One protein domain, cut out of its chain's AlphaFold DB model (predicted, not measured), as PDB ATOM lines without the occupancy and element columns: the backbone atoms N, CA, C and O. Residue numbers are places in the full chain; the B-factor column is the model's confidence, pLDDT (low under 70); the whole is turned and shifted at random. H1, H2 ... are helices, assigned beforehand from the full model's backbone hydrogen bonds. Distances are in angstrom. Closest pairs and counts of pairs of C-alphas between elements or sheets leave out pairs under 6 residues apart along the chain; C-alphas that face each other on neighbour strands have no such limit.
ATOM      1  N   ASP A   9     -17.505  -8.032  53.010       82.75
ATOM      2  CA  ASP A   9     -17.235  -6.611  52.773       82.75
ATOM      3  C   ASP A   9     -16.863  -6.323  51.312       82.75
ATOM      4  O   ASP A   9     -17.325  -5.333  50.746       82.75
ATOM      5  N   ILE A  10     -16.116  -7.219  50.662       82.56
ATOM      6  CA  ILE A  10     -15.778  -7.107  49.235       82.56
ATOM      7  C   ILE A  10     -17.033  -7.302  48.373       82.56
ATOM      8  O   ILE A  10     -17.251  -6.549  47.419       82.56
ATOM      9  N   HIS A  11     -17.905  -8.250  48.732       83.31
ATOM     10  CA  HIS A  11     -19.205  -8.403  48.074       83.31
ATOM     11  C   HIS A  11     -20.094  -7.169  48.230       83.31
ATOM     12  O   HIS A  11     -20.727  -6.741  47.258       83.31
ATOM     13  N   ALA A  12     -20.137  -6.599  49.435       83.12
ATOM     14  CA  ALA A  12     -20.920  -5.412  49.735       83.12
ATOM     15  C   ALA A  12     -20.421  -4.210  48.922       83.12
ATOM     16  O   ALA A  12     -21.219  -3.515  48.288       83.12
ATOM     17  N   GLU A  13     -19.098  -4.024  48.861       82.69
ATOM     18  CA  GLU A  13     -18.457  -2.978  48.065       82.69
ATOM     19  C   GLU A  13     -18.825  -3.098  46.577       82.69
ATOM     20  O   GLU A  13     -19.289  -2.133  45.965       82.69
ATOM     21  N   GLY A  14     -18.658  -4.289  45.992       78.69
ATOM     22  CA  GLY A  14     -18.938  -4.536  44.575       78.69
ATOM     23  C   GLY A  14     -20.416  -4.376  44.210       78.69
ATOM     24  O   GLY A  14     -20.748  -3.809  43.164       78.69
ATOM     25  N   ALA A  15     -21.331  -4.844  45.068       78.25
ATOM     26  CA  ALA A  15     -22.773  -4.689  44.871       78.25
ATOM     27  C   ALA A  15     -23.198  -3.213  44.858       78.25
ATOM     28  O   ALA A  15     -23.863  -2.783  43.915       78.25
ATOM     29  N   LEU A  16     -22.750  -2.427  45.842       80.69
ATOM     30  CA  LEU A  16     -23.078  -1.003  45.938       80.69
ATOM     31  C   LEU A  16     -22.446  -0.180  44.814       80.69
ATOM     32  O   LEU A  16     -23.101   0.704  44.267       80.69
ATOM     33  N   ARG A  17     -21.208  -0.489  44.405       80.62
ATOM     34  CA  ARG A  17     -20.579   0.169  43.245       80.62
ATOM     35  C   ARG A  17     -21.416   0.014  41.979       80.62
ATOM     36  O   ARG A  17     -21.594   0.994  41.263       80.62
ATOM     37  N   ARG A  18     -21.950  -1.184  41.716       76.12
ATOM     38  CA  ARG A  18     -22.829  -1.434  40.560       76.12
ATOM     39  C   ARG A  18     -24.125  -0.635  40.644       76.12
ATOM     40  O   ARG A  18     -24.475   0.018  39.668       76.12
ATOM     41  N   ALA A  19     -24.788  -0.655  41.799       77.44
ATOM     42  CA  ALA A  19     -26.031   0.084  42.015       77.44
ATOM     43  C   ALA A  19     -25.864   1.590  41.792       77.44
ATOM     44  O   ALA A  19     -26.669   2.232  41.130       77.44
ATOM     45  N   LEU A  20     -24.761   2.140  42.295       81.38
ATOM     46  CA  LEU A  20     -24.431   3.558  42.194       81.38
ATOM     47  C   LEU A  20     -23.785   3.935  40.848       81.38
ATOM     48  O   LEU A  20     -23.331   5.068  40.688       81.38
ATOM     49  N   ASN A  21     -23.686   2.991  39.904       78.94
ATOM     50  CA  ASN A  21     -23.002   3.144  38.618       78.94
ATOM     51  C   ASN A  21     -21.556   3.680  38.747       78.94
ATOM     52  O   ASN A  21     -21.036   4.402  37.892       78.94
ATOM     53  N   ILE A  22     -20.883   3.330  39.845       78.50
ATOM     54  CA  ILE A  22     -19.485   3.668  40.093       78.50
ATOM     55  C   ILE A  22     -18.637   2.653  39.336       78.50
ATOM     56  O   ILE A  22     -18.662   1.453  39.630       78.50
ATOM     57  N   LYS A  23     -17.846   3.133  38.370       68.50
ATOM     58  CA  LYS A  23     -16.932   2.272  37.611       68.50
ATOM     59  C   LYS A  23     -16.043   1.477  38.581       68.50
ATOM     60  O   LYS A  23     -15.486   2.068  39.513       68.50
ATOM     61  N   PRO A  24     -15.868   0.161  38.365       63.88
ATOM     62  CA  PRO A  24     -14.875  -0.599  39.105       63.88
ATOM     63  C   PRO A  24     -13.519   0.067  38.925       63.88
ATOM     64  O   PRO A  24     -13.184   0.496  37.814       63.88
ATOM     65  N   THR A  25     -12.733   0.149  39.994       59.28
ATOM     66  CA  THR A  25     -11.306   0.433  39.861       59.28
ATOM     67  C   THR A  25     -10.753  -0.554  38.843       59.28
ATOM     68  O   THR A  25     -10.916  -1.762  39.017       59.28
ATOM     69  N   ARG A  26     -10.174  -0.061  37.740       51.41
ATOM     70  CA  ARG A  26      -9.441  -0.927  36.813       51.41
ATOM     71  C   ARG A  26      -8.293  -1.518  37.618       51.41
ATOM     72  O   ARG A  26      -7.285  -0.852  37.828       51.41
ATOM     73  N   PHE A  27      -8.471  -2.738  38.108       53.03
ATOM     74  CA  PHE A  27      -7.362  -3.524  38.598       53.03
ATOM     75  C   PHE A  27      -6.545  -3.833  37.355       53.03
ATOM     76  O   PHE A  27      -6.955  -4.628  36.511       53.03
ATOM     77  N   SER A  28      -5.438  -3.122  37.169       44.00
ATOM     78  CA  SER A  28      -4.428  -3.589  36.239       44.00
ATOM     79  C   SER A  28      -4.096  -5.033  36.630       44.00
ATOM     80  O   SER A  28      -4.019  -5.364  37.823       44.00
ATOM     81  N   TYR A  29      -3.920  -5.905  35.636       49.34
ATOM     82  CA  TYR A  29      -3.107  -7.109  35.798       49.34
ATOM     83  C   TYR A  29      -1.701  -6.612  36.150       49.34
ATOM     84  O   TYR A  29      -0.868  -6.336  35.299       49.34
ATOM     85  N   THR A  30      -1.532  -6.252  37.413       47.59
ATOM     86  CA  THR A  30      -0.434  -5.446  37.923       47.59
ATOM     87  C   THR A  30       0.549  -6.371  38.612       47.59
ATOM     88  O   THR A  30       0.131  -7.360  39.217       47.59
ATOM     89  N   LEU A  31       1.822  -6.013  38.456       52.59
ATOM     90  CA  LEU A  31       3.054  -6.712  38.819       52.59
ATOM     91  C   LEU A  31       2.923  -7.741  39.961       52.59
ATOM     92  O   LEU A  31       2.262  -7.447  40.965       52.59
ATOM     93  N   PRO A  32       3.587  -8.908  39.841       57.06
ATOM     94  CA  PRO A  32       3.692  -9.877  40.926       57.06
ATOM     95  C   PRO A  32       4.134  -9.177  42.217       57.06
ATOM     96  O   PRO A  32       5.189  -8.545  42.257       57.06
ATOM     97  N   ILE A  33       3.314  -9.253  43.266       64.12
ATOM     98  CA  ILE A  33       3.702  -8.771  44.596       64.12
ATOM     99  C   ILE A  33       4.509  -9.898  45.224       64.12
ATOM    100  O   ILE A  33       3.932 -10.908  45.622       64.12
ATOM    101  N   ASN A  34       5.830  -9.741  45.293       68.00
ATOM    102  CA  ASN A  34       6.659 -10.688  46.021       68.00
ATOM    103  C   ASN A  34       6.465 -10.443  47.525       68.00
ATOM    104  O   ASN A  34       6.945  -9.451  48.078       68.00
ATOM    105  N   PHE A  35       5.670 -11.301  48.160       76.75
ATOM    106  CA  PHE A  35       5.441 -11.303  49.607       76.75
ATOM    107  C   PHE A  35       6.431 -12.217  50.339       76.75
ATOM    108  O   PHE A  35       6.286 -12.426  51.539       76.75
ATOM    109  N   VAL A  36       7.416 -12.761  49.622       76.31
ATOM    110  CA  VAL A  36       8.548 -13.496  50.178       76.31
ATOM    111  C   VAL A  36       9.789 -12.623  50.003       76.31
ATOM    112  O   VAL A  36      10.044 -12.129  48.904       76.31
ATOM    113  N   ASP A  37      10.508 -12.363  51.091       78.75
ATOM    114  CA  ASP A  37      11.785 -11.651  51.032       78.75
ATOM    115  C   ASP A  37      12.909 -12.549  50.484       78.75
ATOM    116  O   ASP A  37      12.741 -13.758  50.309       78.75
ATOM    117  N   ASP A  38      14.081 -11.969  50.220       78.44
ATOM    118  CA  ASP A  38      15.233 -12.706  49.674       78.44
ATOM    119  C   ASP A  38      15.758 -13.807  50.621       78.44
ATOM    120  O   ASP A  38      16.547 -14.657  50.214       78.44
ATOM    121  N   SER A  39      15.316 -13.811  51.884       81.81
ATOM    122  CA  SER A  39      15.640 -14.823  52.896       81.81
ATOM    123  C   SER A  39      14.569 -15.917  53.016       81.81
ATOM    124  O   SER A  39      14.701 -16.810  53.852       81.81
ATOM    125  N   GLY A  40      13.511 -15.870  52.200       79.69
ATOM    126  CA  GLY A  40      12.411 -16.832  52.233       79.69
ATOM    127  C   GLY A  40      11.333 -16.540  53.284       79.69
ATOM    128  O   GLY A  40      10.414 -17.346  53.439       79.69
ATOM    129  N   ASN A  41      11.399 -15.413  54.002       85.06
ATOM    130  CA  ASN A  41      10.385 -15.062  54.996       85.06
ATOM    131  C   ASN A  41       9.173 -14.396  54.347       85.06
ATOM    132  O   ASN A  41       9.287 -13.593  53.423       85.06
ATOM    133  N   ILE A  42       7.994 -14.693  54.890       83.44
ATOM    134  CA  ILE A  42       6.731 -14.118  54.430       83.44
ATOM    135  C   ILE A  42       6.524 -12.737  55.067       83.44
ATOM    136  O   ILE A  42       6.316 -12.619  56.278       83.44
ATOM    137  N   ASP A  43       6.480 -11.702  54.235       86.69
ATOM    138  CA  ASP A  43       6.006 -10.370  54.596       86.69
ATOM    139  C   ASP A  43       4.475 -10.399  54.736       86.69
ATOM    140  O   ASP A  43       3.722 -10.461  53.758       86.69
ATOM    141  N   LYS A  44       4.006 -10.375  55.987       85.25
ATOM    142  CA  LYS A  44       2.579 -10.479  56.325       85.25
ATOM    143  C   LYS A  44       1.749  -9.328  55.761       85.25
ATOM    144  O   LYS A  44       0.591  -9.542  55.406       85.25
ATOM    145  N   GLU A  45       2.310  -8.124  55.675       85.56
ATOM    146  CA  GLU A  45       1.585  -6.963  55.166       85.56
ATOM    147  C   GLU A  45       1.392  -7.086  53.654       85.56
ATOM    148  O   GLU A  45       0.269  -6.966  53.155       85.56
ATOM    149  N   LYS A  46       2.458  -7.437  52.926       81.12
ATOM    150  CA  LYS A  46       2.377  -7.701  51.482       81.12
ATOM    151  C   LYS A  46       1.477  -8.885  51.160       81.12
ATOM    152  O   LYS A  46       0.723  -8.817  50.189       81.12
ATOM    153  N   LEU A  47       1.494  -9.941  51.977       81.25
ATOM    154  CA  LEU A  47       0.582 -11.076  51.822       81.25
ATOM    155  C   LEU A  47      -0.880 -10.644  51.997       81.25
ATOM    156  O   LEU A  47      -1.735 -11.028  51.196       81.25
ATOM    157  N   GLN A  48      -1.178  -9.805  52.993       80.81
ATOM    158  CA  GLN A  48      -2.528  -9.280  53.205       80.81
ATOM    159  C   GLN A  48      -2.973  -8.381  52.042       80.81
ATOM    160  O   GLN A  48      -4.108  -8.489  51.574       80.81
ATOM    161  N   GLN A  49      -2.084  -7.520  51.539       78.44
ATOM    162  CA  GLN A  49      -2.347  -6.687  50.364       78.44
ATOM    163  C   GLN A  49      -2.612  -7.541  49.113       78.44
ATOM    164  O   GLN A  49      -3.579  -7.286  48.390       78.44
ATOM    165  N   HIS A  50      -1.802  -8.580  48.890       77.44
ATOM    166  CA  HIS A  50      -1.987  -9.548  47.810       77.44
ATOM    167  C   HIS A  50      -3.345 -10.253  47.925       77.44
ATOM    168  O   HIS A  50      -4.122 -10.243  46.974       77.44
ATOM    169  N   THR A  51      -3.676 -10.764  49.112       77.19
ATOM    170  CA  THR A  51      -4.936 -11.465  49.405       77.19
ATOM    171  C   THR A  51      -6.163 -10.580  49.168       77.19
ATOM    172  O   THR A  51      -7.096 -10.966  48.464       77.19
ATOM    173  N   ASN A  52      -6.154  -9.347  49.681       77.88
ATOM    174  CA  ASN A  52      -7.252  -8.396  49.483       77.88
ATOM    175  C   ASN A  52      -7.450  -8.054  48.001       77.88
ATOM    176  O   ASN A  52      -8.579  -7.939  47.515       77.88
ATOM    177  N   ARG A  53      -6.348  -7.886  47.264       75.56
ATOM    178  CA  ARG A  53      -6.386  -7.615  45.827       75.56
ATOM    179  C   ARG A  53      -6.908  -8.816  45.042       75.56
ATOM    180  O   ARG A  53      -7.710  -8.634  44.130       75.56
ATOM    181  N   PHE A  54      -6.480 -10.014  45.417       77.12
ATOM    182  CA  PHE A  54      -6.914 -11.269  44.828       77.12
ATOM    183  C   PHE A  54      -8.433 -11.459  44.954       77.12
ATOM    184  O   PHE A  54      -9.111 -11.635  43.944       77.12
ATOM    185  N   TYR A  55      -8.999 -11.290  46.152       79.44
ATOM    186  CA  TYR A  55     -10.450 -11.383  46.354       79.44
ATOM    187  C   TYR A  55     -11.246 -10.321  45.581       79.44
ATOM    188  O   TYR A  55     -12.309 -10.612  45.031       79.44
ATOM    189  N   ARG A  56     -10.726  -9.092  45.474       78.25
ATOM    190  CA  ARG A  56     -11.341  -8.038  44.646       78.25
ATOM    191  C   ARG A  56     -11.345  -8.387  43.159       78.25
ATOM    192  O   ARG A  56     -12.320  -8.096  42.471       78.25
ATOM    193  N   LEU A  57     -10.281  -9.023  42.666       75.00
ATOM    194  CA  LEU A  57     -10.240  -9.525  41.296       75.00
ATOM    195  C   LEU A  57     -11.275 -10.635  41.102       75.00
ATOM    196  O   LEU A  57     -12.052 -10.561  40.153       75.00
ATOM    197  N   GLN A  58     -11.344 -11.608  42.018       75.56
ATOM    198  CA  GLN A  58     -12.331 -12.690  41.967       75.56
ATOM    199  C   GLN A  58     -13.776 -12.170  41.921       75.56
ATOM    200  O   GLN A  58     -14.577 -12.691  41.149       75.56
ATOM    201  N   GLU A  59     -14.112 -11.117  42.674       77.38
ATOM    202  CA  GLU A  59     -15.447 -10.495  42.629       77.38
ATOM    203  C   GLU A  59     -15.806  -9.999  41.221       77.38
ATOM    204  O   GLU A  59     -16.966 -10.067  40.814       77.38
ATOM    205  N   THR A  60     -14.803  -9.556  40.461       73.25
ATOM    206  CA  THR A  60     -14.973  -9.032  39.105       73.25
ATOM    207  C   THR A  60     -14.947 -10.123  38.032       73.25
ATOM    208  O   THR A  60     -15.731 -10.047  37.087       73.25
ATOM    209  N   VAL A  61     -14.045 -11.109  38.131       71.81
ATOM    210  CA  VAL A  61     -13.784 -12.081  37.044       71.81
ATOM    211  C   VAL A  61     -14.354 -13.474  37.305       71.81
ATOM    212  O   VAL A  61     -14.701 -14.174  36.358       71.81
ATOM    213  N   ASN A  62     -14.505 -13.853  38.576       75.00
ATOM    214  CA  ASN A  62     -14.973 -15.173  39.000       75.00
ATOM    215  C   ASN A  62     -16.391 -15.137  39.582       75.00
ATOM    216  O   ASN A  62     -16.851 -16.134  40.123       75.00
ATOM    217  N   CYS A  63     -17.112 -14.022  39.469       76.69
ATOM    218  CA  CYS A  63     -18.525 -13.951  39.822       76.69
ATOM    219  C   CYS A  63     -19.375 -14.053  38.554       76.69
ATOM    220  O   CYS A  63     -19.215 -13.280  37.608       76.69
ATOM    221  N   HIS A  64     -20.284 -15.023  38.516       79.06
ATOM    222  CA  HIS A  64     -21.184 -15.199  37.394       79.06
ATOM    223  C   HIS A  64     -22.148 -14.018  37.282       79.06
ATOM    224  O   HIS A  64     -23.031 -13.829  38.115       79.06
ATOM    225  N   ALA A  65     -22.015 -13.273  36.192       75.44
ATOM    226  CA  ALA A  65     -23.025 -12.342  35.721       75.44
ATOM    227  C   ALA A  65     -23.719 -12.941  34.495       75.44
ATOM    228  O   ALA A  65     -23.062 -13.506  33.613       75.44
ATOM    229  N   HIS A  66     -25.043 -12.801  34.424       78.19
ATOM    230  CA  HIS A  66     -25.779 -13.231  33.243       78.19
ATOM    231  C   HIS A  66     -25.297 -12.452  32.014       78.19
ATOM    232  O   HIS A  66     -25.350 -11.225  31.971       78.19
ATOM    233  N   SER A  67     -24.826 -13.193  31.016       74.62
ATOM    234  CA  SER A  67     -24.307 -12.689  29.744       74.62
ATOM    235  C   SER A  67     -25.088 -13.283  28.570       74.62
ATOM    236  O   SER A  67     -25.932 -14.163  28.766       74.62
ATOM    237  N   ALA A  68     -24.782 -12.860  27.339       75.06
ATOM    238  CA  ALA A  68     -25.374 -13.436  26.127       75.06
ATOM    239  C   ALA A  68     -25.268 -14.973  26.102       75.06
ATOM    240  O   ALA A  68     -26.229 -15.660  25.767       75.06
ATOM    241  N   THR A  69     -24.153 -15.535  26.582       76.88
ATOM    242  CA  THR A  69     -23.935 -16.988  26.700       76.88
ATOM    243  C   THR A  69     -24.999 -17.696  27.540       76.88
ATOM    244  O   THR A  69     -25.352 -18.837  27.249       76.88
ATOM    245  N   CYS A  70     -25.554 -17.030  28.556       82.06
ATOM    246  CA  CYS A  70     -26.595 -17.605  29.414       82.06
ATOM    247  C   CYS A  70     -27.912 -17.814  28.676       82.06
ATOM    248  O   CYS A  70     -28.695 -18.670  29.085       82.06
ATOM    249  N   ARG A  71     -28.138 -17.023  27.622       80.19
ATOM    250  CA  ARG A  71     -29.351 -17.027  26.806       80.19
ATOM    251  C   ARG A  71     -29.216 -17.841  25.515       80.19
ATOM    252  O   ARG A  71     -30.193 -17.984  24.795       80.19
ATOM    253  N   LYS A  72     -28.033 -18.399  25.231       76.44
ATOM    254  CA  LYS A  72     -27.798 -19.215  24.030       76.44
ATOM    255  C   LYS A  72     -28.542 -20.556  24.097       76.44
ATOM    256  O   LYS A  72     -28.500 -21.229  25.130       76.44
ATOM    257  N   GLY A  73     -29.110 -20.966  22.963       74.75
ATOM    258  CA  GLY A  73     -29.796 -22.247  22.769       74.75
ATOM    259  C   GLY A  73     -31.164 -22.340  23.452       74.75
ATOM    260  O   GLY A  73     -31.563 -21.454  24.209       74.75
ATOM    261  N   SER A  74     -31.862 -23.455  23.230       76.00
ATOM    262  CA  SER A  74     -33.227 -23.706  23.727       76.00
ATOM    263  C   SER A  74     -33.364 -23.556  25.248       76.00
ATOM    264  O   SER A  74     -34.288 -22.912  25.744       76.00
ATOM    265  N   VAL A  75     -32.391 -24.054  26.020       77.81
ATOM    266  CA  VAL A  75     -32.355 -23.864  27.483       77.81
ATOM    267  C   VAL A  75     -32.237 -22.384  27.843       77.81
ATOM    268  O   VAL A  75     -32.942 -21.910  28.736       77.81
ATOM    269  N   GLY A  76     -31.371 -21.661  27.129       82.38
ATOM    270  CA  GLY A  76     -31.114 -20.238  27.305       82.38
ATOM    271  C   GLY A  76     -32.311 -19.341  26.983       82.38
ATOM    272  O   GLY A  76     -32.344 -18.207  27.450       82.38
ATOM    273  N   MET A  77     -33.327 -19.832  26.273       80.00
ATOM    274  CA  MET A  77     -34.580 -19.097  26.059       80.00
ATOM    275  C   MET A  77     -35.477 -19.070  27.298       80.00
ATOM    276  O   MET A  77     -36.255 -18.137  27.471       80.00
ATOM    277  N   LEU A  78     -35.357 -20.068  28.178       82.94
ATOM    278  CA  LEU A  78     -36.256 -20.253  29.324       82.94
ATOM    279  C   LEU A  78     -35.572 -19.993  30.672       82.94
ATOM    280  O   LEU A  78     -36.219 -19.581  31.638       82.94
ATOM    281  N   LYS A  79     -34.269 -20.264  30.770       85.19
ATOM    282  CA  LYS A  79     -33.495 -20.142  32.010       85.19
ATOM    283  C   LYS A  79     -32.003 -19.975  31.744       85.19
ATOM    284  O   LYS A  79     -31.519 -20.224  30.646       85.19
ATOM    285  N   CYS A  80     -31.246 -19.600  32.769       84.44
ATOM    286  CA  CYS A  80     -29.793 -19.519  32.699       84.44
ATOM    287  C   CYS A  80     -29.195 -20.875  32.312       84.44
ATOM    288  O   CYS A  80     -29.194 -21.814  33.114       84.44
ATOM    289  N   ARG A  81     -28.640 -20.954  31.093       81.06
ATOM    290  CA  ARG A  81     -27.987 -22.161  30.566       81.06
ATOM    291  C   ARG A  81     -26.857 -22.657  31.463       81.06
ATOM    292  O   ARG A  81     -26.646 -23.861  31.560       81.06
ATOM    293  N   LEU A  82     -26.127 -21.744  32.108       78.38
ATOM    294  CA  LEU A  82     -24.977 -22.118  32.930       78.38
ATOM    295  C   LEU A  82     -25.372 -22.794  34.243       78.38
ATOM    296  O   LEU A  82     -24.514 -23.457  34.812       78.38
ATOM    297  N   ALA A  83     -26.628 -22.631  34.694       76.50
ATOM    298  CA  ALA A  83     -27.240 -23.364  35.804       76.50
ATOM    299  C   ALA A  83     -26.242 -23.682  36.935       76.50
ATOM    300  O   ALA A  83     -25.811 -24.826  37.054       76.50
ATOM    301  N   ARG A  84     -25.827 -22.657  37.702       69.00
ATOM    302  CA  ARG A  84     -24.618 -22.674  38.553       69.00
ATOM    303  C   ARG A  84     -24.838 -22.924  40.062       69.00
ATOM    304  O   ARG A  84     -24.611 -22.018  40.855       69.00
ATOM    305  N   PRO A  85     -25.259 -24.111  40.529       63.53
ATOM    306  CA  PRO A  85     -24.898 -24.557  41.866       63.53
ATOM    307  C   PRO A  85     -23.488 -25.164  41.803       63.53
ATOM    308  O   PRO A  85     -23.312 -26.272  41.301       63.53
ATOM    309  N   GLN A  86     -22.487 -24.410  42.247       67.44
ATOM    310  CA  GLN A  86     -21.074 -24.801  42.199       67.44
ATOM    311  C   GLN A  86     -20.359 -24.274  43.446       67.44
ATOM    312  O   GLN A  86     -19.417 -23.504  43.349       67.44
ATOM    313  N   ALA A  87     -20.862 -24.554  44.643       70.31
ATOM    314  CA  ALA A  87     -20.062 -24.306  45.830       70.31
ATOM    315  C   ALA A  87     -19.989 -25.569  46.666       70.31
ATOM    316  O   ALA A  87     -21.009 -26.139  47.068       70.31
ATOM    317  N   ILE A  88     -18.754 -25.932  46.987       71.88
ATOM    318  CA  ILE A  88     -18.434 -26.814  48.091       71.88
ATOM    319  C   ILE A  88     -18.854 -26.109  49.383       71.88
ATOM    320  O   ILE A  88     -18.316 -25.061  49.757       71.88
ATOM    321  N   VAL A  89     -19.852 -26.690  50.036       74.62
ATOM    322  CA  VAL A  89     -20.387 -26.294  51.339       74.62
ATOM    323  C   VAL A  89     -20.269 -27.473  52.300       74.62
ATOM    324  O   VAL A  89     -20.064 -28.605  51.873       74.62
ATOM    325  N   ASP A  90     -20.459 -27.256  53.600       76.69
ATOM    326  CA  ASP A  90     -20.352 -28.337  54.600       76.69
ATOM    327  C   ASP A  90     -21.341 -29.495  54.355       76.69
ATOM    328  O   ASP A  90     -21.138 -30.611  54.820       76.69
ATOM    329  N   LYS A  91     -22.422 -29.238  53.605       77.38
ATOM    330  CA  LYS A  91     -23.412 -30.240  53.187       77.38
ATOM    331  C   LYS A  91     -23.055 -30.968  51.886       77.38
ATOM    332  O   LYS A  91     -23.789 -31.879  51.499       77.38
ATOM    333  N   THR A  92     -21.981 -30.571  51.199       81.75
ATOM    334  CA  THR A  92     -21.558 -31.181  49.937       81.75
ATOM    335  C   THR A  92     -21.193 -32.636  50.164       81.75
ATOM    336  O   THR A  92     -20.310 -32.965  50.952       81.75
ATOM    337  N   ARG A  93     -21.906 -33.519  49.472       84.44
ATOM    338  CA  ARG A  93     -21.799 -34.969  49.630       84.44
ATOM    339  C   ARG A  93     -22.170 -35.672  48.329       84.44
ATOM    340  O   ARG A  93     -22.895 -35.083  47.520       84.44
ATOM    341  N   GLU A 137     -24.532 -26.564  46.584       75.69
ATOM    342  CA  GLU A 137     -25.565 -25.571  46.895       75.69
ATOM    343  C   GLU A 137     -25.108 -24.167  46.483       75.69
ATOM    344  O   GLU A 137     -23.936 -23.934  46.195       75.69
ATOM    345  N   ARG A 138     -26.043 -23.213  46.455       75.56
ATOM    346  CA  ARG A 138     -25.723 -21.785  46.361       75.56
ATOM    347  C   ARG A 138     -25.623 -21.225  47.787       75.56
ATOM    348  O   ARG A 138     -26.663 -21.090  48.432       75.56
ATOM    349  N   PRO A 139     -24.424 -20.956  48.326       73.81
ATOM    350  CA  PRO A 139     -24.274 -20.430  49.677       73.81
ATOM    351  C   PRO A 139     -24.909 -19.047  49.807       73.81
ATOM    352  O   PRO A 139     -24.635 -18.152  49.009       73.81
ATOM    353  N   TYR A 140     -25.698 -18.873  50.867       77.25
ATOM    354  CA  TYR A 140     -26.251 -17.579  51.244       77.25
ATOM    355  C   TYR A 140     -25.348 -16.876  52.260       77.25
ATOM    356  O   TYR A 140     -24.857 -17.492  53.212       77.25
ATOM    357  N   LEU A 141     -25.168 -15.569  52.089       78.25
ATOM    358  CA  LEU A 141     -24.628 -14.699  53.123       78.25
ATOM    359  C   LEU A 141     -25.675 -14.520  54.227       78.25
ATOM    360  O   LEU A 141     -26.831 -14.193  53.963       78.25
ATOM    361  N   LYS A 142     -25.267 -14.759  55.479       77.75
ATOM    362  CA  LYS A 142     -26.146 -14.638  56.659       77.75
ATOM    363  C   LYS A 142     -26.364 -13.184  57.088       77.75
ATOM    364  O   LYS A 142     -27.344 -12.884  57.762       77.75
ATOM    365  N   ASN A 143     -25.437 -12.310  56.719       82.19
ATOM    366  CA  ASN A 143     -25.397 -10.909  57.116       82.19
ATOM    367  C   ASN A 143     -26.166 -10.022  56.123       82.19
ATOM    368  O   ASN A 143     -26.459 -10.434  55.001       82.19
ATOM    369  N   THR A 144     -26.485  -8.792  56.526       82.44
ATOM    370  CA  THR A 144     -27.097  -7.798  55.629       82.44
ATOM    371  C   THR A 144     -26.045  -6.878  55.026       82.44
ATOM    372  O   THR A 144     -25.012  -6.614  55.642       82.44
ATOM    373  N   LEU A 145     -26.338  -6.332  53.844       81.81
ATOM    374  CA  LEU A 145     -25.463  -5.382  53.152       81.81
ATOM    375  C   LEU A 145     -25.056  -4.207  54.063       81.81
ATOM    376  O   LEU A 145     -23.897  -3.797  54.091       81.81
ATOM    377  N   MET A 146     -26.004  -3.705  54.863       80.50
ATOM    378  CA  MET A 146     -25.813  -2.528  55.718       80.50
ATOM    379  C   MET A 146     -24.809  -2.736  56.853       80.50
ATOM    380  O   MET A 146     -24.154  -1.783  57.269       80.50
ATOM    381  N   GLN A 147     -24.638  -3.970  57.337       85.38
ATOM    382  CA  GLN A 147     -23.690  -4.269  58.417       85.38
ATOM    383  C   GLN A 147     -22.232  -4.025  58.005       85.38
ATOM    384  O   GLN A 147     -21.370  -3.836  58.864       85.38
ATOM    385  N   PHE A 148     -21.951  -3.994  56.701       84.62
ATOM    386  CA  PHE A 148     -20.604  -3.794  56.172       84.62
ATOM    387  C   PHE A 148     -20.302  -2.352  55.788       84.62
ATOM    388  O   PHE A 148     -19.136  -2.059  55.548       84.62
ATOM    389  N   LEU A 149     -21.283  -1.439  55.808       81.06
ATOM    390  CA  LEU A 149     -21.079  -0.019  55.488       81.06
ATOM    391  C   LEU A 149     -19.875   0.629  56.191       81.06
ATOM    392  O   LEU A 149     -19.131   1.335  55.509       81.06
ATOM    393  N   PRO A 150     -19.607   0.375  57.492       83.38
ATOM    394  CA  PRO A 150     -18.448   0.964  58.169       83.38
ATOM    395  C   PRO A 150     -17.094   0.483  57.627       83.38
ATOM    396  O   PRO A 150     -16.078   1.118  57.882       83.38
ATOM    397  N   LYS A 151     -17.068  -0.649  56.913       79.94
ATOM    398  CA  LYS A 151     -15.862  -1.250  56.327       79.94
ATOM    399  C   LYS A 151     -15.651  -0.853  54.862       79.94
ATOM    400  O   LYS A 151     -14.623  -1.195  54.285       79.94
ATOM    401  N   LEU A 152     -16.613  -0.160  54.248       78.94
ATOM    402  CA  LEU A 152     -16.545   0.231  52.840       78.94
ATOM    403  C   LEU A 152     -15.785   1.542  52.642       78.94
ATOM    404  O   LEU A 152     -15.595   2.333  53.563       78.94
ATOM    405  N   SER A 153     -15.385   1.804  51.395       77.19
ATOM    406  CA  SER A 153     -14.770   3.084  51.040       77.19
ATOM    407  C   SER A 153     -15.717   4.260  51.316       77.19
ATOM    408  O   SER A 153     -16.896   4.196  50.957       77.19
ATOM    409  N   ASN A 154     -15.175   5.363  51.843       80.56
ATOM    410  CA  ASN A 154     -15.928   6.586  52.148       80.56
ATOM    411  C   ASN A 154     -16.782   7.065  50.966       80.56
ATOM    412  O   ASN A 154     -17.928   7.458  51.148       80.56
ATOM    413  N   THR A 155     -16.265   6.957  49.739       80.56
ATOM    414  CA  THR A 155     -16.988   7.324  48.516       80.56
ATOM    415  C   THR A 155     -18.301   6.556  48.348       80.56
ATOM    416  O   THR A 155     -19.285   7.130  47.893       80.56
ATOM    417  N   ILE A 156     -18.342   5.269  48.691       80.31
ATOM    418  CA  ILE A 156     -19.560   4.455  48.578       80.31
ATOM    419  C   ILE A 156     -20.523   4.821  49.702       80.31
ATOM    420  O   ILE A 156     -21.691   5.101  49.438       80.31
ATOM    421  N   THR A 157     -20.015   4.895  50.933       82.56
ATOM    422  CA  THR A 157     -20.806   5.224  52.123       82.56
ATOM    423  C   THR A 157     -21.487   6.584  51.983       82.56
ATOM    424  O   THR A 157     -22.671   6.714  52.276       82.56
ATOM    425  N   SER A 158     -20.794   7.588  51.438       83.50
ATOM    426  CA  SER A 158     -21.366   8.915  51.204       83.50
ATOM    427  C   SER A 158     -22.411   8.959  50.091       83.50
ATOM    428  O   SER A 158     -23.179   9.909  50.055       83.50
ATOM    429  N   ASN A 159     -22.469   7.976  49.186       85.19
ATOM    430  CA  ASN A 159     -23.391   7.970  48.044       85.19
ATOM    431  C   ASN A 159     -24.625   7.079  48.243       85.19
ATOM    432  O   ASN A 159     -25.487   7.068  47.371       85.19
ATOM    433  N   ILE A 160     -24.750   6.361  49.366       83.94
ATOM    434  CA  ILE A 160     -25.859   5.415  49.571       83.94
ATOM    435  C   ILE A 160     -27.245   6.074  49.558       83.94
ATOM    436  O   ILE A 160     -28.198   5.469  49.087       83.94
ATOM    437  N   HIS A 161     -27.339   7.335  49.988       85.56
ATOM    438  CA  HIS A 161     -28.576   8.125  49.987       85.56
ATOM    439  C   HIS A 161     -29.146   8.388  48.581       85.56
ATOM    440  O   HIS A 161     -30.251   8.902  48.458       85.56
ATOM    441  N   LYS A 162     -28.380   8.092  47.520       87.81
ATOM    442  CA  LYS A 162     -28.836   8.190  46.128       87.81
ATOM    443  C   LYS A 162     -29.733   7.026  45.712       87.81
ATOM    444  O   LYS A 162     -30.298   7.091  44.626       87.81
ATOM    445  N   LEU A 163     -29.809   5.976  46.527       84.50
ATOM    446  CA  LEU A 163     -30.645   4.807  46.292       84.50
ATOM    447  C   LEU A 163     -31.958   4.951  47.062       84.50
ATOM    448  O   LEU A 163     -31.960   5.418  48.202       84.50
ATOM    449  N   SER A 164     -33.060   4.532  46.450       87.38
ATOM    450  CA  SER A 164     -34.359   4.422  47.110       87.38
ATOM    451  C   SER A 164     -34.402   3.239  48.085       87.38
ATOM    452  O   SER A 164     -33.584   2.318  48.009       87.38
ATOM    453  N   ASP A 165     -35.387   3.230  48.985       84.50
ATOM    454  CA  ASP A 165     -35.598   2.109  49.912       84.50
ATOM    455  C   ASP A 165     -35.867   0.788  49.172       84.50
ATOM    456  O   ASP A 165     -35.376  -0.264  49.590       84.50
ATOM    457  N   ASP A 166     -36.565   0.845  48.033       82.06
ATOM    458  CA  ASP A 166     -36.812  -0.317  47.175       82.06
ATOM    459  C   ASP A 166     -35.511  -0.829  46.540       82.06
ATOM    460  O   ASP A 166     -35.240  -2.030  46.551       82.06
ATOM    461  N   GLU A 167     -34.651   0.071  46.051       81.62
ATOM    462  CA  GLU A 167     -33.340  -0.293  45.501       81.62
ATOM    463  C   GLU A 167     -32.435  -0.909  46.573       81.62
ATOM    464  O   GLU A 167     -31.772  -1.918  46.330       81.62
ATOM    465  N   ILE A 168     -32.437  -0.346  47.784       82.50
ATOM    466  CA  ILE A 168     -31.713  -0.885  48.938       82.50
ATOM    467  C   ILE A 168     -32.242  -2.275  49.306       82.50
ATOM    468  O   ILE A 168     -31.450  -3.185  49.579       82.50
ATOM    469  N   TRP A 169     -33.563  -2.463  49.303       82.62
ATOM    470  CA  TRP A 169     -34.180  -3.755  49.575       82.62
ATOM    471  C   TRP A 169     -33.755  -4.800  48.541       82.62
ATOM    472  O   TRP A 169     -33.271  -5.867  48.932       82.62
ATOM    473  N   THR A 170     -33.841  -4.481  47.244       80.19
ATOM    474  CA  THR A 170     -33.398  -5.363  46.153       80.19
ATOM    475  C   THR A 170     -31.917  -5.704  46.282       80.19
ATOM    476  O   THR A 170     -31.551  -6.878  46.244       80.19
ATOM    477  N   LEU A 171     -31.059  -4.713  46.536       80.50
ATOM    478  CA  LEU A 171     -29.622  -4.934  46.716       80.50
ATOM    479  C   LEU A 171     -29.303  -5.834  47.902       80.50
ATOM    480  O   LEU A 171     -28.358  -6.620  47.838       80.50
ATOM    481  N   ASN A 172     -30.066  -5.731  48.989       82.31
ATOM    482  CA  ASN A 172     -29.883  -6.584  50.153       82.31
ATOM    483  C   ASN A 172     -30.324  -8.033  49.881       82.31
ATOM    484  O   ASN A 172     -29.733  -8.950  50.448       82.31
ATOM    485  N   GLN A 173     -31.321  -8.266  49.015       78.50
ATOM    486  CA  GLN A 173     -31.650  -9.624  48.562       78.50
ATOM    487  C   GLN A 173     -30.562 -10.174  47.636       78.50
ATOM    488  O   GLN A 173     -30.043 -11.258  47.895       78.50
ATOM    489  N   ASP A 174     -30.126  -9.390  46.648       76.06
ATOM    490  CA  ASP A 174     -29.033  -9.765  45.746       76.06
ATOM    491  C   ASP A 174     -27.748 -10.089  46.518       76.06
ATOM    492  O   ASP A 174     -27.062 -11.063  46.211       76.06
ATOM    493  N   PHE A 175     -27.417  -9.280  47.535       80.44
ATOM    494  CA  PHE A 175     -26.254  -9.475  48.400       80.44
ATOM    495  C   PHE A 175     -26.268 -10.854  49.062       80.44
ATOM    496  O   PHE A 175     -25.258 -11.554  49.012       80.44
ATOM    497  N   LYS A 176     -27.411 -11.279  49.615       80.50
ATOM    498  CA  LYS A 176     -27.536 -12.579  50.288       80.50
ATOM    499  C   LYS A 176     -27.172 -13.746  49.384       80.50
ATOM    500  O   LYS A 176     -26.673 -14.745  49.884       80.50
ATOM    501  N   GLU A 177     -27.370 -13.631  48.078       77.50
ATOM    502  CA  GLU A 177     -27.118 -14.720  47.132       77.50
ATOM    503  C   GLU A 177     -25.728 -14.666  46.485       77.50
ATOM    504  O   GLU A 177     -25.358 -15.599  45.777       77.50
ATOM    505  N   ARG A 178     -24.935 -13.606  46.723       77.31
ATOM    506  CA  ARG A 178     -23.678 -13.314  45.998       77.31
ATOM    507  C   ARG A 178     -22.670 -14.460  45.979       77.31
ATOM    508  O   ARG A 178     -22.134 -14.749  44.912       77.31
ATOM    509  N   ASN A 179     -22.433 -15.121  47.114       77.50
ATOM    510  CA  ASN A 179     -21.497 -16.252  47.172       77.50
ATOM    511  C   ASN A 179     -21.963 -17.421  46.288       77.50
ATOM    512  O   ASN A 179     -21.142 -18.140  45.730       77.50
ATOM    513  N   GLY A 180     -23.276 -17.579  46.091       74.25
ATOM    514  CA  GLY A 180     -23.861 -18.568  45.189       74.25
ATOM    515  C   GLY A 180     -23.560 -18.351  43.704       74.25
ATOM    516  O   GLY A 180     -23.942 -19.189  42.891       74.25
ATOM    517  N   TRP A 181     -22.898 -17.251  43.343       77.00
ATOM    518  CA  TRP A 181     -22.515 -16.925  41.970       77.00
ATOM    519  C   TRP A 181     -21.007 -17.019  41.724       77.00
ATOM    520  O   TRP A 181     -20.578 -16.845  40.583       77.00
ATOM    521  N   ILE A 182     -20.200 -17.296  42.750       78.75
ATOM    522  CA  ILE A 182     -18.752 -17.457  42.599       78.75
ATOM    523  C   ILE A 182     -18.449 -18.762  41.846       78.75
ATOM    524  O   ILE A 182     -19.056 -19.798  42.100       78.75
ATOM    525  N   VAL A 183     -17.514 -18.703  40.899       77.94
ATOM    526  CA  VAL A 183     -16.917 -19.870  40.236       77.94
ATOM    527  C   VAL A 183     -16.033 -20.601  41.247       77.94
ATOM    528  O   VAL A 183     -15.188 -19.959  41.871       77.94
ATOM    529  N   GLU A 184     -16.167 -21.927  41.372       76.94
ATOM    530  CA  GLU A 184     -15.235 -22.730  42.180       76.94
ATOM    531  C   GLU A 184     -13.808 -22.462  41.725       76.94
ATOM    532  O   GLU A 184     -13.457 -22.661  40.563       76.94
ATOM    533  N   THR A 185     -12.972 -22.007  42.647       74.94
ATOM    534  CA  THR A 185     -11.578 -21.690  42.366       74.94
ATOM    535  C   THR A 185     -10.696 -22.276  43.456       74.94
ATOM    536  O   THR A 185     -11.155 -22.753  44.497       74.94
ATOM    537  N   ASN A 186      -9.401 -22.297  43.204       77.69
ATOM    538  CA  ASN A 186      -8.406 -22.699  44.175       77.69
ATOM    539  C   ASN A 186      -7.481 -21.505  44.363       77.69
ATOM    540  O   ASN A 186      -6.814 -21.098  43.415       77.69
ATOM    541  N   ASP A 187      -7.460 -20.952  45.576       71.44
ATOM    542  CA  ASP A 187      -6.727 -19.718  45.858       71.44
ATOM    543  C   ASP A 187      -5.241 -19.841  45.512       71.44
ATOM    544  O   ASP A 187      -4.663 -18.902  44.977       71.44
ATOM    545  N   VAL A 188      -4.639 -21.017  45.715       73.75
ATOM    546  CA  VAL A 188      -3.241 -21.275  45.346       73.75
ATOM    547  C   VAL A 188      -3.072 -21.274  43.827       73.75
ATOM    548  O   VAL A 188      -2.228 -20.544  43.316       73.75
ATOM    549  N   LEU A 189      -3.884 -22.035  43.087       70.56
ATOM    550  CA  LEU A 189      -3.806 -22.095  41.622       70.56
ATOM    551  C   LEU A 189      -4.064 -20.729  40.991       70.56
ATOM    552  O   LEU A 189      -3.334 -20.315  40.099       70.56
ATOM    553  N   ALA A 190      -5.075 -20.016  41.468       70.25
ATOM    554  CA  ALA A 190      -5.418 -18.700  40.967       70.25
ATOM    555  C   ALA A 190      -4.326 -17.663  41.297       70.25
ATOM    556  O   ALA A 190      -4.027 -16.825  40.451       70.25
ATOM    557  N   SER A 191      -3.684 -17.752  42.470       67.88
ATOM    558  CA  SER A 191      -2.559 -16.874  42.846       67.88
ATOM    559  C   SER A 191      -1.280 -17.181  42.060       67.88
ATOM    560  O   SER A 191      -0.546 -16.268  41.691       67.88
ATOM    561  N   VAL A 192      -1.006 -18.459  41.776       65.50
ATOM    562  CA  VAL A 192       0.177 -18.889  41.009       65.50
ATOM    563  C   VAL A 192       0.012 -18.574  39.523       65.50
ATOM    564  O   VAL A 192       0.919 -18.022  38.904       65.50
ATOM    565  N   LEU A 193      -1.144 -18.903  38.945       64.69
ATOM    566  CA  LEU A 193      -1.399 -18.743  37.512       64.69
ATOM    567  C   LEU A 193      -1.815 -17.315  37.138       64.69
ATOM    568  O   LEU A 193      -1.715 -16.946  35.971       64.69
ATOM    569  N   ASN A 194      -2.277 -16.515  38.110       63.31
ATOM    570  CA  ASN A 194      -2.760 -15.142  37.922       63.31
ATOM    571  C   ASN A 194      -3.780 -14.995  36.775       63.31
ATOM    572  O   ASN A 194      -3.843 -13.966  36.101       63.31
ATOM    573  N   CYS A 195      -4.597 -16.027  36.560       63.38
ATOM    574  CA  CYS A 195      -5.615 -16.086  35.519       63.38
ATOM    575  C   CYS A 195      -6.949 -16.605  36.076       63.38
ATOM    576  O   CYS A 195      -7.040 -17.049  37.226       63.38
ATOM    577  N   ASN A 196      -8.004 -16.539  35.259       67.88
ATOM    578  CA  ASN A 196      -9.296 -17.112  35.621       67.88
ATOM    579  C   ASN A 196      -9.146 -18.631  35.741       67.88
ATOM    580  O   ASN A 196      -8.681 -19.291  34.814       67.88
ATOM    581  N   THR A 197      -9.553 -19.185  36.878       72.38
ATOM    582  CA  THR A 197      -9.469 -20.621  37.145       72.38
ATOM    583  C   THR A 197     -10.840 -21.145  37.539       72.38
ATOM    584  O   THR A 197     -11.527 -20.547  38.365       72.38
ATOM    585  N   GLU A 198     -11.223 -22.273  36.946       77.31
ATOM    586  CA  GLU A 198     -12.376 -23.071  37.357       77.31
ATOM    587  C   GLU A 198     -11.847 -24.405  37.894       77.31
ATOM    588  O   GLU A 198     -11.257 -25.199  37.161       77.31
ATOM    589  N   ALA A 199     -12.012 -24.626  39.194       77.69
ATOM    590  CA  ALA A 199     -11.521 -25.790  39.915       77.69
ATOM    591  C   ALA A 199     -12.709 -26.617  40.421       77.69
ATOM    592  O   ALA A 199     -13.028 -26.600  41.607       77.69
ATOM    593  N   CYS A 200     -13.362 -27.322  39.497       74.50
ATOM    594  CA  CYS A 200     -14.599 -28.048  39.769       74.50
ATOM    595  C   CYS A 200     -14.375 -29.504  40.195       74.50
ATOM    596  O   CYS A 200     -13.560 -30.225  39.611       74.50
ATOM    597  N   SER A 201     -15.178 -29.974  41.154       73.44
ATOM    598  CA  SER A 201     -15.237 -31.400  41.503       73.44
ATOM    599  C   SER A 201     -16.028 -32.198  40.461       73.44
ATOM    600  O   SER A 201     -17.190 -31.903  40.175       73.44
ATOM    601  N   VAL A 202     -15.422 -33.253  39.912       72.56
ATOM    602  CA  VAL A 202     -16.081 -34.183  38.980       72.56
ATOM    603  C   VAL A 202     -16.435 -35.474  39.714       72.56
ATOM    604  O   VAL A 202     -15.560 -36.156  40.238       72.56
TER     605      VAL A 202
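This is residues 9 to 93 and 137 to 202 of the 669 residues of an uncharacterized protein of Rozella allomycis (strain CSF55) (UniProt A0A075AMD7). What shape does the model make? The long helix H2 reaches out from a loose cluster in which H5 and H7 pack crosswise on H1, with short H6 beside it. Small H3 and H4 lie far out past the end of H2; H8 is near H2. What is it built of? The 151 printed residues, with eight named helices, H1 to H8 in order, and no named strand, are all helix by class, though under half, 74, are in named elements. The whole is only just compact, close to loose, with a radius of gyration of the C-alphas of 17.6 A and spans of 56 by 44 by 31 A.

What does H2 meet? H2, residues 44 to 61, touches the hub H1, residues 9 to 19, with residues 55 to 59 alone; the closest C-alphas, of Ile 10 and Arg 56, are 6.5 A apart, at a steep tilt of 38 degrees. H8, residues 187 to 193, is close to H2 but not clearly touching: their closest C-alphas, of Phe 54 and Ser 191, are 7.4 A apart. What else touches H1? H7, residues 165 to 181, does with residues 171 to 178 alone, closest at the C-alphas of Ala 12 and Phe 175, 6.8 A. H5, residues 145 to 151, comes closest at the C-alphas of Asp 9 and Phe 148, 5.6 A; H6, residues 154 to 157, only just touches, with 3 pairs of C-alphas within 8 A, closest at those of Arg 17 and Ile 156, 6.9 A. Are the backbones even? Every O i to N i+4 pair is within hydrogen-bond range in H1 and H8, against 13 of 14 in H2, 1 of 2 in H4, residues 73 to 78, 9 of 13 in H7 and 0 of 3 in H5, where 3 of 4 O i to N i+3 pairs are; H6 and H3, residues 68 to 71, are too short for an i+4 pair.

Where does H2 run? It goes 25.3 A from C-alpha 44 at (2.579, -10.479, 56.325) to C-alpha 61 at (-13.784, -12.081, 37.044). How long are H7 and H1? H7 measures 24.4 A, with a kink of 33 degrees near residue 175, and H1 15.4 A.

How far does it reach? The two C-alphas farthest apart, of Ser 39 and Ser 74, are 57.6 A apart. Where is it broken or unsure? Residues 94 to 136 are not printed, with 10.5 A between C-alphas 93 and 137; H1 to H2 is a long link of 24 residues, and pLDDT is under 70 at residues 23 to 34, 84 to 86 and 191 to 196.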